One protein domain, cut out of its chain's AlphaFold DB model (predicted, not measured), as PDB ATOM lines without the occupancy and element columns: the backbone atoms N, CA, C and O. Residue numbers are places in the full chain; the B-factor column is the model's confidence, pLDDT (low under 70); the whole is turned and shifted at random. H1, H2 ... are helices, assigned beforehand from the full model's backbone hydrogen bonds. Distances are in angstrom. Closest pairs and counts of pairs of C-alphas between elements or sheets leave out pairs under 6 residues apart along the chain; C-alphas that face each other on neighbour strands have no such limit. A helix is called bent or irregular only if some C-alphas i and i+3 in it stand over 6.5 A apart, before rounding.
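What this domain is: This is residues 14 to 133 of the 133 residues of an uncharacterized protein of Verrucomicrobiales bacterium (UniProt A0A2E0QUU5). The longest helix, H6, meets H4 at about a right angle to make the core, with H1 side by side with H4 and H3 and H7 packed on H6. H5 packs on H7 towards one end of the longest axis, and residues 40 to 50, of which 40 to 47 belong to H2, stick out. The printed part has 120 residues with seven named helices, H1 to H7 in order, and no named strand: the class is all helix. It is compact, with a radius of gyration of the C-alphas of 15.4 A and spans of 44 by 35 by 30 A.

Where its parts are: H6, residues 103 to 122, is 28.8 A long and ends at C-alpha 122 (27.735, -40.239, -15.783). It has a kink of 30 degrees near residue 111 and is irregular, but only just: C-alphas 108 and 111 are 6.6 A apart. H4 holds residues 62 to 77, 22.8 A; H2 residues 33 to 47, 21.4 A; H5 residues 82 to 95, 19.7 A. H1, residues 14 to 24, begins at C-alpha 14 (35.331, -31.613, -6.613). H3 is residues 52 to 58 and H7 residues 128 to 132.

How they stand to each other: H6, the hub, touches H4 about perpendicular at 84 degrees; C-alphas 118 and 71 are closest, 5.4 A. H6 touches H3 with residues 107 to 111 alone, closest C-alphas 111 and 53, 5.4 A. H6 and H7 only just touch, with 3 pairs of C-alphas within 8 A, closest 117 and 128, 6.2 A. H7 touches H5, closest C-alphas 132 and 85, 4.7 A. H4 touches H1 at a shallow tilt of 22 degrees, the same way, closest C-alphas 73 and 18, 5.4 A. H1 and H2 only just touch, with 3 pairs within 8 A, closest C-alphas 20 and 33, 6.6 A. Every O i to N i+4 pair is within hydrogen-bond range in H1, H2, H3, H4, H5 and H7; in H6, 14 of 16.

The domain as a whole: The C-alphas farthest apart, of Asn 34 and Gly 97, are 44.8 A apart. The printed part has no cut and no long link. Its mean pLDDT is 83.2; residues 82 to 91, 100 to 101, 103 to 108 and 133 are under 70.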
ATOM      1  N   PRO A  14      34.850 -31.546  -5.235       90.00
ATOM      2  CA  PRO A  14      35.331 -31.613  -6.613       90.00
ATOM      3  C   PRO A  14      35.782 -30.252  -7.161       90.00
ATOM      4  O   PRO A  14      36.760 -30.173  -7.898       90.00
ATOM      5  N   LEU A  15      35.121 -29.159  -6.763       88.94
ATOM      6  CA  LEU A  15      35.524 -27.807  -7.159       88.94
ATOM      7  C   LEU A  15      36.808 -27.357  -6.461       88.94
ATOM      8  O   LEU A  15      37.615 -26.645  -7.062       88.94
ATOM      9  N   LEU A  16      37.000 -27.761  -5.203       91.19
ATOM     10  CA  LEU A  16      38.249 -27.515  -4.490       91.19
ATOM     11  C   LEU A  16      39.407 -28.273  -5.156       91.19
ATOM     12  O   LEU A  16      40.433 -27.664  -5.445       91.19
ATOM     13  N   ASP A  17      39.199 -29.546  -5.493       92.19
ATOM     14  CA  ASP A  17      40.182 -30.394  -6.172       92.19
ATOM     15  C   ASP A  17      40.570 -29.831  -7.552       92.19
ATOM     16  O   ASP A  17      41.752 -29.811  -7.901       92.19
ATOM     17  N   VAL A  18      39.600 -29.320  -8.327       89.88
ATOM     18  CA  VAL A  18      39.861 -28.614  -9.600       89.88
ATOM     19  C   VAL A  18      40.786 -27.424  -9.373       89.88
ATOM     20  O   VAL A  18      41.780 -27.260 -10.084       89.88
ATOM     21  N   LEU A  19      40.467 -26.587  -8.385       90.06
ATOM     22  CA  LEU A  19      41.229 -25.377  -8.105       90.06
ATOM     23  C   LEU A  19      42.658 -25.710  -7.654       90.06
ATOM     24  O   LEU A  19      43.616 -25.107  -8.134       90.06
ATOM     25  N   GLU A  20      42.815 -26.700  -6.776       93.19
ATOM     26  CA  GLU A  20      44.121 -27.188  -6.329       93.19
ATOM     27  C   GLU A  20      44.950 -27.762  -7.481       93.19
ATOM     28  O   GLU A  20      46.139 -27.453  -7.605       93.19
ATOM     29  N   HIS A  21      44.329 -28.552  -8.359       91.38
ATOM     30  CA  HIS A  21      44.997 -29.123  -9.524       91.38
ATOM     31  C   HIS A  21      45.480 -28.040 -10.498       91.38
ATOM     32  O   HIS A  21      46.627 -28.079 -10.948       91.38
ATOM     33  N   GLN A  22      44.652 -27.030 -10.780       89.25
ATOM     34  CA  GLN A  22      45.025 -25.911 -11.650       89.25
ATOM     35  C   GLN A  22      46.193 -25.089 -11.095       89.25
ATOM     36  O   GLN A  22      47.079 -24.704 -11.860       89.25
ATOM     37  N   LEU A  23      46.227 -24.847  -9.781       91.75
ATOM     38  CA  LEU A  23      47.345 -24.160  -9.126       91.75
ATOM     39  C   LEU A  23      48.625 -24.998  -9.189       91.75
ATOM     40  O   LEU A  23      49.682 -24.498  -9.567       91.75
ATOM     41  N   LYS A  24      48.531 -26.294  -8.870       91.94
ATOM     42  CA  LYS A  24      49.677 -27.213  -8.877       91.94
ATOM     43  C   LYS A  24      50.327 -27.333 -10.257       91.94
ATOM     44  O   LYS A  24      51.546 -27.448 -10.344       91.94
ATOM     45  N   ASN A  25      49.522 -27.295 -11.316       88.31
ATOM     46  CA  ASN A  25      49.996 -27.413 -12.693       88.31
ATOM     47  C   ASN A  25      50.335 -26.064 -13.344       88.31
ATOM     48  O   ASN A  25      50.620 -26.028 -14.538       88.31
ATOM     49  N   GLY A  26      50.287 -24.959 -12.592       85.06
ATOM     50  CA  GLY A  26      50.614 -23.626 -13.102       85.06
ATOM     51  C   GLY A  26      49.620 -23.078 -14.132       85.06
ATOM     52  O   GLY A  26      49.945 -22.130 -14.838       85.06
ATOM     53  N   VAL A  27      48.416 -23.656 -14.229       86.31
ATOM     54  CA  VAL A  27      47.327 -23.116 -15.065       86.31
ATOM     55  C   VAL A  27      46.832 -21.798 -14.476       86.31
ATOM     56  O   VAL A  27      46.556 -20.848 -15.204       86.31
ATOM     57  N   LEU A  28      46.726 -21.747 -13.147       86.88
ATOM     58  CA  LEU A  28      46.427 -20.534 -12.402       86.88
ATOM     59  C   LEU A  28      47.674 -20.063 -11.660       86.88
ATOM     60  O   LEU A  28      48.251 -20.812 -10.876       86.88
ATOM     61  N   ASP A  29      48.024 -18.795 -11.845       90.75
ATOM     62  CA  ASP A  29      49.170 -18.157 -11.195       90.75
ATOM     63  C   ASP A  29      48.748 -17.407  -9.919       90.75
ATOM     64  O   ASP A  29      48.956 -16.204  -9.756       90.75
ATOM     65  N   TYR A  30      48.063 -18.111  -9.012       93.38
ATOM     66  CA  TYR A  30      47.770 -17.593  -7.674       93.38
ATOM     67  C   TYR A  30      48.661 -18.276  -6.630       93.38
ATOM     68  O   TYR A  30      48.900 -19.478  -6.704       93.38
ATOM     69  N   PRO A  31      49.081 -17.561  -5.572       92.50
ATOM     70  CA  PRO A  31      49.981 -18.119  -4.561       92.50
ATOM     71  C   PRO A  31      49.312 -19.130  -3.610       92.50
ATOM     72  O   PRO A  31      49.991 -19.750  -2.798       92.50
ATOM     73  N   SER A  32      47.979 -19.249  -3.625       93.62
ATOM     74  CA  SER A  32      47.224 -20.214  -2.813       93.62
ATOM     75  C   SER A  32      45.768 -20.327  -3.276       93.62
ATOM     76  O   SER A  32      45.248 -19.418  -3.926       93.62
ATOM     77  N   VAL A  33      45.075 -21.377  -2.824       91.00
ATOM     78  CA  VAL A  33      43.615 -21.549  -2.967       91.00
ATOM     79  C   VAL A  33      42.849 -20.319  -2.469       91.00
ATOM     80  O   VAL A  33      41.994 -19.785  -3.169       91.00
ATOM     81  N   ASN A  34      43.203 -19.801  -1.288       91.00
ATOM     82  CA  ASN A  34      42.561 -18.608  -0.730       91.00
ATOM     83  C   ASN A  34      42.772 -17.365  -1.604       91.00
ATOM     84  O   ASN A  34      41.863 -16.547  -1.734       91.00
ATOM     85  N   ALA A  35      43.960 -17.202  -2.195       91.94
ATOM     86  CA  ALA A  35      44.228 -16.091  -3.104       91.94
ATOM     87  C   ALA A  35      43.395 -16.201  -4.387       91.94
ATOM     88  O   ALA A  35      42.842 -15.195  -4.825       91.94
ATOM     89  N   ALA A  36      43.231 -17.412  -4.926       91.25
ATOM     90  CA  ALA A  36      42.380 -17.652  -6.086       91.25
ATOM     91  C   ALA A  36      40.898 -17.354  -5.787       91.25
ATOM     92  O   ALA A  36      40.260 -16.610  -6.529       91.25
ATOM     93  N   ILE A  37      40.365 -17.833  -4.654       90.31
ATOM     94  CA  ILE A  37      38.984 -17.542  -4.224       90.31
ATOM     95  C   ILE A  37      38.773 -16.032  -4.046       90.31
ATOM     96  O   ILE A  37      37.791 -15.478  -4.539       90.31
ATOM     97  N   ASN A  38      39.704 -15.340  -3.383       90.38
ATOM     98  CA  ASN A  38      39.633 -13.885  -3.227       90.38
ATOM     99  C   ASN A  38      39.689 -13.156  -4.577       90.38
ATOM    100  O   ASN A  38      38.969 -12.178  -4.763       90.38
ATOM    101  N   GLY A  39      40.514 -13.629  -5.516       89.31
ATOM    102  CA  GLY A  39      40.589 -13.100  -6.876       89.31
ATOM    103  C   GLY A  39      39.259 -13.221  -7.621       89.31
ATOM    104  O   GLY A  39      38.801 -12.241  -8.204       89.31
ATOM    105  N   LEU A  40      38.596 -14.379  -7.525       86.94
ATOM    106  CA  LEU A  40      37.272 -14.607  -8.116       86.94
ATOM    107  C   LEU A  40      36.209 -13.671  -7.520       86.94
ATOM    108  O   LEU A  40      35.451 -13.041  -8.258       86.94
ATOM    109  N   LEU A  41      36.180 -13.526  -6.193       87.81
ATOM    110  CA  LEU A  41      35.252 -12.612  -5.515       87.81
ATOM    111  C   LEU A  41      35.523 -11.143  -5.874       87.81
ATOM    112  O   LEU A  41      34.583 -10.372  -6.070       87.81
ATOM    113  N   LEU A  42      36.795 -10.751  -5.987       88.69
ATOM    114  CA  LEU A  42      37.183  -9.407  -6.406       88.69
ATOM    115  C   LEU A  42      36.745  -9.130  -7.847       88.69
ATOM    116  O   LEU A  42      36.142  -8.092  -8.106       88.69
ATOM    117  N   TYR A  43      36.996 -10.063  -8.767       85.50
ATOM    118  CA  TYR A  43      36.553  -9.961 -10.156       85.50
ATOM    119  C   TYR A  43      35.032  -9.782 -10.251       85.50
ATOM    120  O   TYR A  43      34.541  -8.882 -10.936       85.50
ATOM    121  N   GLN A  44      34.280 -10.582  -9.493       85.50
ATOM    122  CA  GLN A  44      32.827 -10.467  -9.391       85.50
ATOM    123  C   GLN A  44      32.382  -9.089  -8.863       85.50
ATOM    124  O   GLN A  44      31.409  -8.515  -9.355       85.50
ATOM    125  N   GLY A  45      33.096  -8.536  -7.878       86.38
ATOM    126  CA  GLY A  45      32.840  -7.194  -7.354       86.38
ATOM    127  C   GLY A  45      33.134  -6.077  -8.361       86.38
ATOM    128  O   GLY A  45      32.385  -5.106  -8.423       86.38
ATOM    129  N   LEU A  46      34.188  -6.221  -9.171       85.38
ATOM    130  CA  LEU A  46      34.587  -5.239 -10.189       85.38
ATOM    131  C   LEU A  46      33.634  -5.207 -11.388       85.38
ATOM    132  O   LEU A  46      33.361  -4.141 -11.931       85.38
ATOM    133  N   THR A  47      33.134  -6.367 -11.807       87.06
ATOM    134  CA  THR A  47      32.202  -6.482 -12.942       87.06
ATOM    135  C   THR A  47      30.769  -6.105 -12.568       87.06
ATOM    136  O   THR A  47      29.989  -5.715 -13.437       87.06
ATOM    137  N   GLY A  48      30.404  -6.221 -11.286       86.50
ATOM    138  CA  GLY A  48      29.081  -5.860 -10.772       86.50
ATOM    139  C   GLY A  48      27.933  -6.732 -11.295       86.50
ATOM    140  O   GLY A  48      26.771  -6.412 -11.052       86.50
ATOM    141  N   LYS A  49      28.233  -7.822 -12.011       81.81
ATOM    142  CA  LYS A  49      27.252  -8.738 -12.609       81.81
ATOM    143  C   LYS A  49      27.695 -10.180 -12.410       81.81
ATOM    144  O   LYS A  49      28.878 -10.449 -12.614       81.81
ATOM    145  N   PRO A  50      26.808 -11.097 -11.986       81.69
ATOM    146  CA  PRO A  50      27.174 -12.500 -11.842       81.69
ATOM    147  C   PRO A  50      27.603 -13.080 -13.191       81.69
ATOM    148  O   PRO A  50      27.115 -12.652 -14.233       81.69
ATOM    149  N   HIS A  51      28.489 -14.072 -13.173       81.25
ATOM    150  CA  HIS A  51      28.818 -14.805 -14.390       81.25
ATOM    151  C   HIS A  51      27.618 -15.667 -14.822       81.25
ATOM    152  O   HIS A  51      27.092 -16.469 -14.044       81.25
ATOM    153  N   ASP A  52      27.175 -15.523 -16.070       77.56
ATOM    154  CA  ASP A  52      25.888 -16.073 -16.510       77.56
ATOM    155  C   ASP A  52      25.832 -17.611 -16.474       77.56
ATOM    156  O   ASP A  52      24.813 -18.186 -16.098       77.56
ATOM    157  N   ILE A  53      26.941 -18.294 -16.782       80.44
ATOM    158  CA  ILE A  53      27.017 -19.765 -16.691       80.44
ATOM    159  C   ILE A  53      26.893 -20.244 -15.235       80.44
ATOM    160  O   ILE A  53      26.042 -21.072 -14.915       80.44
ATOM    161  N   THR A  54      27.735 -19.727 -14.333       83.56
ATOM    162  CA  THR A  54      27.804 -20.217 -12.947       83.56
ATOM    163  C   THR A  54      26.571 -19.825 -12.142       83.56
ATOM    164  O   THR A  54      26.118 -20.604 -11.308       83.56
ATOM    165  N   SER A  55      25.971 -18.664 -12.430       88.44
ATOM    166  CA  SER A  55      24.696 -18.270 -11.827       88.44
ATOM    167  C   SER A  55      23.567 -19.228 -12.199       88.44
ATOM    168  O   SER A  55      22.829 -19.650 -11.316       88.44
ATOM    169  N   ARG A  56      23.461 -19.648 -13.466       86.12
ATOM    170  CA  ARG A  56      22.466 -20.642 -13.900       86.12
ATOM    171  C   ARG A  56      22.647 -21.982 -13.204       86.12
ATOM    172  O   ARG A  56      21.668 -22.516 -12.692       86.12
ATOM    173  N   ILE A  57      23.880 -22.490 -13.141       87.81
ATOM    174  CA  ILE A  57      24.194 -23.752 -12.449       87.81
ATOM    175  C   ILE A  57      23.799 -23.667 -10.969       87.81
ATOM    176  O   ILE A  57      23.177 -24.589 -10.449       87.81
ATOM    177  N   ALA A  58      24.059 -22.535 -10.307       89.56
ATOM    178  CA  ALA A  58      23.687 -22.331  -8.906       89.56
ATOM    179  C   ALA A  58      22.165 -22.396  -8.648       89.56
ATOM    180  O   ALA A  58      21.753 -22.702  -7.529       89.56
ATOM    181  N   TYR A  59      21.333 -22.138  -9.665       91.25
ATOM    182  CA  TYR A  59      19.872 -22.270  -9.589       91.25
ATOM    183  C   TYR A  59      19.346 -23.662  -9.989       91.25
ATOM    184  O   TYR A  59      18.138 -23.892  -9.920       91.25
ATOM    185  N   MET A  60      20.207 -24.598 -10.403       92.69
ATOM    186  CA  MET A  60      19.805 -25.970 -10.740       92.69
ATOM    187  C   MET A  60      19.543 -26.822  -9.490       92.69
ATOM    188  O   MET A  60      19.952 -26.472  -8.382       92.69
ATOM    189  N   HIS A  61      18.894 -27.979  -9.670       94.88
ATOM    190  CA  HIS A  61      18.753 -28.972  -8.602       94.88
ATOM    191  C   HIS A  61      20.127 -29.447  -8.110       94.88
ATOM    192  O   HIS A  61      21.056 -29.573  -8.907       94.88
ATOM    193  N   ARG A  62      20.245 -29.754  -6.812       91.75
ATOM    194  CA  ARG A  62      21.516 -30.151  -6.187       91.75
ATOM    195  C   ARG A  62      22.184 -31.322  -6.909       91.75
ATOM    196  O   ARG A  62      23.363 -31.235  -7.212       91.75
ATOM    197  N   ASP A  63      21.413 -32.343  -7.274       93.69
ATOM    198  CA  ASP A  63      21.945 -33.509  -7.989       93.69
ATOM    199  C   ASP A  63      22.578 -33.131  -9.340       93.69
ATOM    200  O   ASP A  63      23.589 -33.699  -9.733       93.69
ATOM    201  N   HIS A  64      22.028 -32.133 -10.044       92.19
ATOM    202  CA  HIS A  64      22.624 -31.638 -11.288       92.19
ATOM    203  C   HIS A  64      23.919 -30.871 -11.021       92.19
ATOM    204  O   HIS A  64      24.875 -31.005 -11.778       92.19
ATOM    205  N   GLN A  65      23.963 -30.086  -9.940       91.25
ATOM    206  CA  GLN A  65      25.183 -29.390  -9.534       91.25
ATOM    207  C   GLN A  65      26.292 -30.394  -9.209       91.25
ATOM    208  O   GLN A  65      27.403 -30.244  -9.705       91.25
ATOM    209  N   ASP A  66      25.978 -31.441  -8.443       92.31
ATOM    210  CA  ASP A  66      26.938 -32.478  -8.053       92.31
ATOM    211  C   ASP A  66      27.511 -33.198  -9.289       92.31
ATOM    212  O   ASP A  66      28.729 -33.295  -9.433       92.31
ATOM    213  N   VAL A  67      26.658 -33.576 -10.249       93.44
ATOM    214  CA  VAL A  67      27.093 -34.203 -11.511       93.44
ATOM    215  C   VAL A  67      27.985 -33.275 -12.342       93.44
ATOM    216  O   VAL A  67      29.006 -33.711 -12.875       93.44
ATOM    217  N   ILE A  68      27.650 -31.984 -12.426       91.00
ATOM    218  CA  ILE A  68      28.475 -30.990 -13.126       91.00
ATOM    219  C   ILE A  68      29.830 -30.804 -12.427       91.00
ATOM    220  O   ILE A  68      30.856 -30.681 -13.103       91.00
ATOM    221  N   HIS A  69      29.864 -30.779 -11.092       91.69
ATOM    222  CA  HIS A  69      31.104 -30.637 -10.327       91.69
ATOM    223  C   HIS A  69      32.045 -31.826 -10.552       91.69
ATOM    224  O   HIS A  69      33.229 -31.617 -10.831       91.69
ATOM    225  N   ASP A  70      31.519 -33.051 -10.496       92.25
ATOM    226  CA  ASP A  70      32.290 -34.273 -10.745       92.25
ATOM    227  C   ASP A  70      32.828 -34.315 -12.181       92.25
ATOM    228  O   ASP A  70      34.010 -34.593 -12.400       92.25
ATOM    229  N   PHE A  71      31.993 -33.954 -13.160       91.25
ATOM    230  CA  PHE A  71      32.415 -33.880 -14.557       91.25
ATOM    231  C   PHE A  71      33.506 -32.823 -14.773       91.25
ATOM    232  O   PHE A  71      34.496 -33.078 -15.456       91.25
ATOM    233  N   THR A  72      33.382 -31.654 -14.134       88.62
ATOM    234  CA  THR A  72      34.391 -30.584 -14.210       88.62
ATOM    235  C   THR A  72      35.746 -31.049 -13.669       88.62
ATOM    236  O   THR A  72      36.786 -30.738 -14.253       88.62
ATOM    237  N   LEU A  73      35.749 -31.824 -12.580       90.19
ATOM    238  CA  LEU A  73      36.961 -32.434 -12.038       90.19
ATOM    239  C   LEU A  73      37.596 -33.417 -13.021       90.19
ATOM    240  O   LEU A  73      38.806 -33.355 -13.252       90.19
ATOM    241  N   GLU A  74      36.798 -34.293 -13.628       90.81
ATOM    242  CA  GLU A  74      37.297 -35.263 -14.600       90.81
ATOM    243  C   GLU A  74      37.875 -34.580 -15.850       90.81
ATOM    244  O   GLU A  74      38.984 -34.905 -16.278       90.81
ATOM    245  N   MET A  75      37.195 -33.559 -16.381       87.06
ATOM    246  CA  MET A  75      37.725 -32.734 -17.471       87.06
ATOM    247  C   MET A  75      39.076 -32.113 -17.111       87.06
ATOM    248  O   MET A  75      40.020 -32.151 -17.904       87.06
ATOM    249  N   ASN A  76      39.189 -31.571 -15.895       84.31
ATOM    250  CA  ASN A  76      40.410 -30.923 -15.442       84.31
ATOM    251  C   ASN A  76      41.576 -31.913 -15.293       84.31
ATOM    252  O   ASN A  76      42.698 -31.592 -15.686       84.31
ATOM    253  N   ARG A  77      41.312 -33.133 -14.807       86.94
ATOM    254  CA  ARG A  77      42.300 -34.228 -14.749       86.94
ATOM    255  C   ARG A  77      42.785 -34.655 -16.131       86.94
ATOM    256  O   ARG A  77      43.955 -34.994 -16.282       86.94
ATOM    257  N   ARG A  78      41.911 -34.599 -17.137       85.56
ATOM    258  CA  ARG A  78      42.239 -34.898 -18.540       85.56
ATOM    259  C   ARG A  78      42.906 -33.734 -19.279       85.56
ATOM    260  O   ARG A  78      43.264 -33.887 -20.441       85.56
ATOM    261  N   GLY A  79      43.085 -32.581 -18.627       81.50
ATOM    262  CA  GLY A  79      43.665 -31.388 -19.248       81.50
ATOM    263  C   GLY A  79      42.748 -30.724 -20.281       81.50
ATOM    264  O   GLY A  79      43.222 -29.958 -21.116       81.50
ATOM    265  N   VAL A  80      41.444 -31.008 -20.233       80.56
ATOM    266  CA  VAL A  80      40.460 -30.494 -21.186       80.56
ATOM    267  C   VAL A  80      39.794 -29.235 -20.632       80.56
ATOM    268  O   VAL A  80      39.420 -29.170 -19.460       80.56
ATOM    269  N   SER A  81      39.624 -28.225 -21.489       73.19
ATOM    270  CA  SER A  81      38.917 -26.987 -21.157       73.19
ATOM    271  C   SER A  81      37.591 -26.901 -21.902       73.19
ATOM    272  O   SER A  81      37.553 -26.901 -23.132       73.19
ATOM    273  N   LEU A  82      36.507 -26.732 -21.145       67.25
ATOM    274  CA  LEU A  82      35.150 -26.562 -21.670       67.25
ATOM    275  C   LEU A  82      35.036 -25.309 -22.555       67.25
ATOM    276  O   LEU A  82      34.352 -25.333 -23.573       67.25
ATOM    277  N   ILE A  83      35.793 -24.250 -22.242       64.06
ATOM    278  CA  ILE A  83      35.903 -23.056 -23.097       64.06
ATOM    279  C   ILE A  83      36.529 -23.417 -24.449       64.06
ATOM    280  O   ILE A  83      36.051 -22.953 -25.478       64.06
ATOM    281  N   GLY A  84      37.556 -24.273 -24.462       58.62
ATOM    282  CA  GLY A  84      38.188 -24.747 -25.696       58.62
ATOM    283  C   GLY A  84      37.218 -25.538 -26.576       58.62
ATOM    284  O   GLY A  84      37.120 -25.262 -27.770       58.62
ATOM    285  N   SER A  85      36.443 -26.443 -25.969       63.22
ATOM    286  CA  SER A  85      35.403 -27.213 -26.667       63.22
ATOM    287  C   SER A  85      34.276 -26.341 -27.212       63.22
ATOM    288  O   SER A  85      33.872 -26.475 -28.362       63.22
ATOM    289  N   PHE A  86      33.824 -25.370 -26.417       66.69
ATOM    290  CA  PHE A  86      32.740 -24.479 -26.790       66.69
ATOM    291  C   PHE A  86      33.159 -23.541 -27.929       66.69
ATOM    292  O   PHE A  86      32.418 -23.369 -28.895       66.69
ATOM    293  N   ILE A  87      34.366 -22.969 -27.851       63.75
ATOM    294  CA  ILE A  87      34.930 -22.144 -28.927       63.75
ATOM    295  C   ILE A  87      35.086 -22.974 -30.203       63.75
ATOM    296  O   ILE A  87      34.730 -22.486 -31.274       63.75
ATOM    297  N   ARG A  88      35.564 -24.222 -30.101       64.69
ATOM    298  CA  ARG A  88      35.661 -25.126 -31.253       64.69
ATOM    299  C   ARG A  88      34.288 -25.380 -31.877       64.69
ATOM    300  O   ARG A  88      34.136 -25.165 -33.072       64.69
ATOM    301  N   HIS A  89      33.288 -25.727 -31.071       66.88
ATOM    302  CA  HIS A  89      31.925 -25.975 -31.538       66.88
ATOM    303  C   HIS A  89      31.312 -24.755 -32.248       66.88
ATOM    304  O   HIS A  89      30.705 -24.883 -33.312       66.88
ATOM    305  N   VAL A  90      31.489 -23.547 -31.699       66.06
ATOM    306  CA  VAL A  90      31.041 -22.309 -32.360       66.06
ATOM    307  C   VAL A  90      31.804 -22.080 -33.668       66.06
ATOM    308  O   VAL A  90      31.183 -21.765 -34.683       66.06
ATOM    309  N   ALA A  91      33.126 -22.278 -33.676       65.00
ATOM    310  CA  ALA A  91      33.958 -22.092 -34.863       65.00
ATOM    311  C   ALA A  91      33.593 -23.065 -35.998       65.00
ATOM    312  O   ALA A  91      33.528 -22.655 -37.154       65.00
ATOM    313  N   GLU A  92      33.306 -24.328 -35.679       74.00
ATOM    314  CA  GLU A  92      32.883 -25.350 -36.644       74.00
ATOM    315  C   GLU A  92      31.533 -25.014 -37.284       74.00
ATOM    316  O   GLU A  92      31.379 -25.143 -38.499       74.00
ATOM    317  N   ARG A  93      30.570 -24.507 -36.504       71.81
ATOM    318  CA  ARG A  93      29.255 -24.095 -37.026       71.81
ATOM    319  C   ARG A  93      29.343 -22.871 -37.932       71.81
ATOM    320  O   ARG A  93      28.712 -22.844 -38.987       71.81
ATOM    321  N   VAL A  94      30.176 -21.894 -37.567       71.19
ATOM    322  CA  VAL A  94      30.471 -20.744 -38.435       71.19
ATOM    323  C   VAL A  94      31.172 -21.202 -39.720       71.19
ATOM    324  O   VAL A  94      30.793 -20.772 -40.808       71.19
ATOM    325  N   ALA A  95      32.138 -22.126 -39.630       70.31
ATOM    326  CA  ALA A  95      32.812 -22.701 -40.798       70.31
ATOM    327  C   ALA A  95      31.859 -23.499 -41.710       70.31
ATOM    328  O   ALA A  95      32.053 -23.521 -42.925       70.31
ATOM    329  N   ALA A  96      30.811 -24.105 -41.145       80.56
ATOM    330  CA  ALA A  96      29.748 -24.795 -41.876       80.56
ATOM    331  C   ALA A  96      28.719 -23.847 -42.531       80.56
ATOM    332  O   ALA A  96      27.807 -24.314 -43.215       80.56
ATOM    333  N   GLY A  97      28.859 -22.527 -42.359       75.25
ATOM    334  CA  GLY A  97      27.970 -21.523 -42.951       75.25
ATOM    335  C   GLY A  97      26.655 -21.325 -42.196       75.25
ATOM    336  O   GLY A  97      25.727 -20.716 -42.734       75.25
ATOM    337  N   GLU A  98      26.551 -21.825 -40.963       76.81
ATOM    338  CA  GLU A  98      25.406 -21.535 -40.109       76.81
ATOM    339  C   GLU A  98      25.457 -20.082 -39.610       76.81
ATOM    340  O   GLU A  98      26.543 -19.549 -39.361       76.81
ATOM    341  N   PRO A  99      24.297 -19.418 -39.444       70.69
ATOM    342  CA  PRO A  99      24.259 -18.078 -38.878       70.69
ATOM    343  C   PRO A  99      24.863 -18.080 -37.474       70.69
ATOM    344  O   PRO A  99      24.554 -18.950 -36.654       70.69
ATOM    345  N   GLU A 100      25.711 -17.085 -37.212       64.75
ATOM    346  CA  GLU A 100      26.357 -16.903 -35.918       64.75
ATOM    347  C   GLU A 100      25.282 -16.858 -34.820       64.75
ATOM    348  O   GLU A 100      24.340 -16.060 -34.909       64.75
ATOM    349  N   PRO A 101      25.341 -17.760 -33.824       64.00
ATOM    350  CA  PRO A 101      24.304 -17.816 -32.818       64.00
ATOM    351  C   PRO A 101      24.344 -16.546 -31.966       64.00
ATOM    352  O   PRO A 101      25.402 -16.094 -31.540       64.00
ATOM    353  N   ASP A 102      23.166 -15.985 -31.708       73.62
ATOM    354  CA  ASP A 102      23.004 -14.805 -30.864       73.62
ATOM    355  C   ASP A 102      23.692 -15.003 -29.488       73.62
ATOM    356  O   ASP A 102      23.526 -16.070 -28.879       73.62
ATOM    357  N   PRO A 103      24.454 -14.015 -28.976       62.31
ATOM    358  CA  PRO A 103      25.204 -14.138 -27.725       62.31
ATOM    359  C   PRO A 103      24.361 -14.579 -26.522       62.31
ATOM    360  O   PRO A 103      24.804 -15.415 -25.729       62.31
ATOM    361  N   ASP A 104      23.118 -14.106 -26.406       65.25
ATOM    362  CA  ASP A 104      22.222 -14.513 -25.318       65.25
ATOM    363  C   ASP A 104      21.788 -15.981 -25.457       65.25
ATOM    364  O   ASP A 104      21.588 -16.689 -24.464       65.25
ATOM    365  N   THR A 105      21.656 -16.461 -26.693       67.25
ATOM    366  CA  THR A 105      21.342 -17.858 -27.016       67.25
ATOM    367  C   THR A 105      22.524 -18.783 -26.732       67.25
ATOM    368  O   THR A 105      22.326 -19.885 -26.213       67.25
ATOM    369  N   ILE A 106      23.747 -18.326 -27.007       66.00
ATOM    370  CA  ILE A 106      24.994 -19.008 -26.646       66.00
ATOM    371  C   ILE A 106      25.071 -19.201 -25.127       66.00
ATOM    372  O   ILE A 106      25.192 -20.328 -24.646       66.00
ATOM    373  N   ILE A 107      24.938 -18.112 -24.371       63.91
ATOM    374  CA  ILE A 107      25.095 -18.110 -22.913       63.91
ATOM    375  C   ILE A 107      24.027 -18.982 -22.239       63.91
ATOM    376  O   ILE A 107      24.323 -19.737 -21.312       63.91
ATOM    377  N   LYS A 108      22.778 -18.922 -22.724       66.88
ATOM    378  CA  LYS A 108      21.678 -19.759 -22.220       66.88
ATOM    379  C   LYS A 108      21.971 -21.247 -22.375       66.88
ATOM    380  O   LYS A 108      21.733 -21.999 -21.438       66.88
ATOM    381  N   ARG A 109      22.490 -21.651 -23.534       71.31
ATOM    382  CA  ARG A 109      22.712 -23.063 -23.863       71.31
ATOM    383  C   ARG A 109      23.962 -23.642 -23.223       71.31
ATOM    384  O   ARG A 109      24.036 -24.852 -23.097       71.31
ATOM    385  N   GLN A 110      24.921 -22.820 -22.797       75.38
ATOM    386  CA  GLN A 110      26.165 -23.315 -22.205       75.38
ATOM    387  C   GLN A 110      25.932 -24.116 -20.923       75.38
ATOM    388  O   GLN A 110      26.447 -25.221 -20.809       75.38
ATOM    389  N   ALA A 111      25.137 -23.609 -19.976       80.19
ATOM    390  CA  ALA A 111      24.874 -24.337 -18.732       80.19
ATOM    391  C   ALA A 111      24.114 -25.654 -18.984       80.19
ATOM    392  O   ALA A 111      24.457 -26.683 -18.407       80.19
ATOM    393  N   ASP A 112      23.133 -25.630 -19.891       83.12
ATOM    394  CA  ASP A 112      22.357 -26.816 -20.271       83.12
ATOM    395  C   ASP A 112      23.219 -27.841 -21.025       83.12
ATOM    396  O   ASP A 112      23.098 -29.041 -20.803       83.12
ATOM    397  N   HIS A 113      24.131 -27.373 -21.879       82.75
ATOM    398  CA  HIS A 113      25.063 -28.222 -22.617       82.75
ATOM    399  C   HIS A 113      26.085 -28.890 -21.692       82.75
ATOM    400  O   HIS A 113      26.339 -30.083 -21.826       82.75
ATOM    401  N   VAL A 114      26.619 -28.158 -20.708       85.31
ATOM    402  CA  VAL A 114      27.494 -28.735 -19.673       85.31
ATOM    403  C   VAL A 114      26.763 -29.829 -18.899       85.31
ATOM    404  O   VAL A 114      27.333 -30.891 -18.662       85.31
ATOM    405  N   LEU A 115      25.500 -29.590 -18.531       89.06
ATOM    406  CA  LEU A 115      24.686 -30.590 -17.850       89.06
ATOM    407  C   LEU A 115      24.445 -31.827 -18.726       89.06
ATOM    408  O   LEU A 115      24.571 -32.944 -18.231       89.06
ATOM    409  N   ASP A 116      24.126 -31.650 -20.010       90.25
ATOM    410  CA  ASP A 116      23.928 -32.763 -20.947       90.25
ATOM    411  C   ASP A 116      25.180 -33.644 -21.058       90.25
ATOM    412  O   ASP A 116      25.103 -34.858 -20.852       90.25
ATOM    413  N   LEU A 117      26.344 -33.028 -21.282       88.75
ATOM    414  CA  LEU A 117      27.625 -33.732 -21.331       88.75
ATOM    415  C   LEU A 117      27.909 -34.471 -20.019       88.75
ATOM    416  O   LEU A 117      28.265 -35.649 -20.044       88.75
ATOM    417  N   ALA A 118      27.688 -33.820 -18.874       89.94
ATOM    418  CA  ALA A 118      27.923 -34.416 -17.564       89.94
ATOM    419  C   ALA A 118      26.990 -35.611 -17.288       89.94
ATOM    420  O   ALA A 118      27.430 -36.639 -16.774       89.94
ATOM    421  N   LEU A 119      25.714 -35.527 -17.682       93.38
ATOM    422  CA  LEU A 119      24.752 -36.626 -17.546       93.38
ATOM    423  C   LEU A 119      25.072 -37.797 -18.481       93.38
ATOM    424  O   LEU A 119      24.916 -38.956 -18.088       93.38
ATOM    425  N   ARG A 120      25.503 -37.523 -19.716       93.69
ATOM    426  CA  ARG A 120      25.945 -38.556 -20.667       93.69
ATOM    427  C   ARG A 120      27.205 -39.256 -20.167       93.69
ATOM    428  O   ARG A 120      27.234 -40.485 -20.127       93.69
ATOM    429  N   TRP A 121      28.182 -38.488 -19.689       94.06
ATOM    430  CA  TRP A 121      29.385 -39.006 -19.042       94.06
ATOM    431  C   TRP A 121      29.049 -39.902 -17.844       94.06
ATOM    432  O   TRP A 121      29.532 -41.028 -17.764       94.06
ATOM    433  N   GLN A 122      28.154 -39.458 -16.953       93.94
ATOM    434  CA  GLN A 122      27.735 -40.239 -15.783       93.94
ATOM    435  C   GLN A 122      27.089 -41.584 -16.169       93.94
ATOM    436  O   GLN A 122      27.157 -42.551 -15.411       93.94
ATOM    437  N   ARG A 123      26.475 -41.666 -17.356       95.31
ATOM    438  CA  ARG A 123      25.900 -42.901 -17.920       95.31
ATOM    439  C   ARG A 123      26.924 -43.779 -18.654       95.31
ATOM    440  O   ARG A 123      26.541 -44.833 -19.155       95.31
ATOM    441  N   GLY A 124      28.193 -43.372 -18.712       91.62
ATOM    442  CA  GLY A 124      29.280 -44.112 -19.358       91.62
ATOM    443  C   GLY A 124      29.419 -43.868 -20.864       91.62
ATOM    444  O   GLY A 124      29.994 -44.704 -21.557       91.62
ATOM    445  N   ASP A 125      28.880 -42.765 -21.396       92.69
ATOM    446  CA  ASP A 125      29.107 -42.389 -22.795       92.69
ATOM    447  C   ASP A 125      30.520 -41.816 -22.974       92.69
ATOM    448  O   ASP A 125      30.778 -40.667 -22.631       92.69
ATOM    449  N   GLU A 126      31.442 -42.604 -23.527       87.94
ATOM    450  CA  GLU A 126      32.820 -42.160 -23.791       87.94
ATOM    451  C   GLU A 126      32.922 -41.164 -24.960       87.94
ATOM    452  O   GLU A 126      33.931 -40.472 -25.086       87.94
ATOM    453  N   LYS A 127      31.884 -41.026 -25.801       86.19
ATOM    454  CA  LYS A 127      31.907 -40.075 -26.931       86.19
ATOM    455  C   LYS A 127      31.901 -38.620 -26.487       86.19
ATOM    456  O   LYS A 127      32.242 -37.745 -27.273       86.19
ATOM    457  N   VAL A 128      31.556 -38.353 -25.226       85.62
ATOM    458  CA  VAL A 128      31.633 -37.002 -24.658       85.62
ATOM    459  C   VAL A 128      33.034 -36.406 -24.797       85.62
ATOM    460  O   VAL A 128      33.157 -35.195 -24.931       85.62
ATOM    461  N   TRP A 129      34.086 -37.233 -24.817       85.75
ATOM    462  CA  TRP A 129      35.468 -36.767 -24.946       85.75
ATOM    463  C   TRP A 129      35.813 -36.262 -26.342       85.75
ATOM    464  O   TRP A 129      36.604 -35.330 -26.446       85.75
ATOM    465  N   ASP A 130      35.182 -36.807 -27.381       83.06
ATOM    466  CA  ASP A 130      35.335 -36.322 -28.757       83.06
ATOM    467  C   ASP A 130      34.703 -34.929 -28.928       83.06
ATOM    468  O   ASP A 130      35.105 -34.154 -29.791       83.06
ATOM    469  N   GLU A 131      33.713 -34.604 -28.091       75.50
ATOM    470  CA  GLU A 131      33.025 -33.310 -28.099       75.50
ATOM    471  C   GLU A 131      33.771 -32.249 -27.279       75.50
ATOM    472  O   GLU A 131      33.608 -31.055 -27.537       75.50
ATOM    473  N   VAL A 132      34.596 -32.661 -26.304       74.06
ATOM    474  CA  VAL A 132      35.336 -31.725 -25.444       74.06
ATOM    475  C   VAL A 132      36.829 -31.576 -25.760       74.06
ATOM    476  O   VAL A 132      37.407 -30.551 -25.391       74.06
ATOM    477  N   GLY A 133      37.461 -32.557 -26.416       61.75
ATOM    478  CA  GLY A 133      38.898 -32.586 -26.748       61.75
ATOM    479  C   GLY A 133      39.208 -32.103 -28.152       61.75
ATOM    480  O   GLY A 133      40.226 -31.398 -28.346       61.75
TER     481      GLY A 133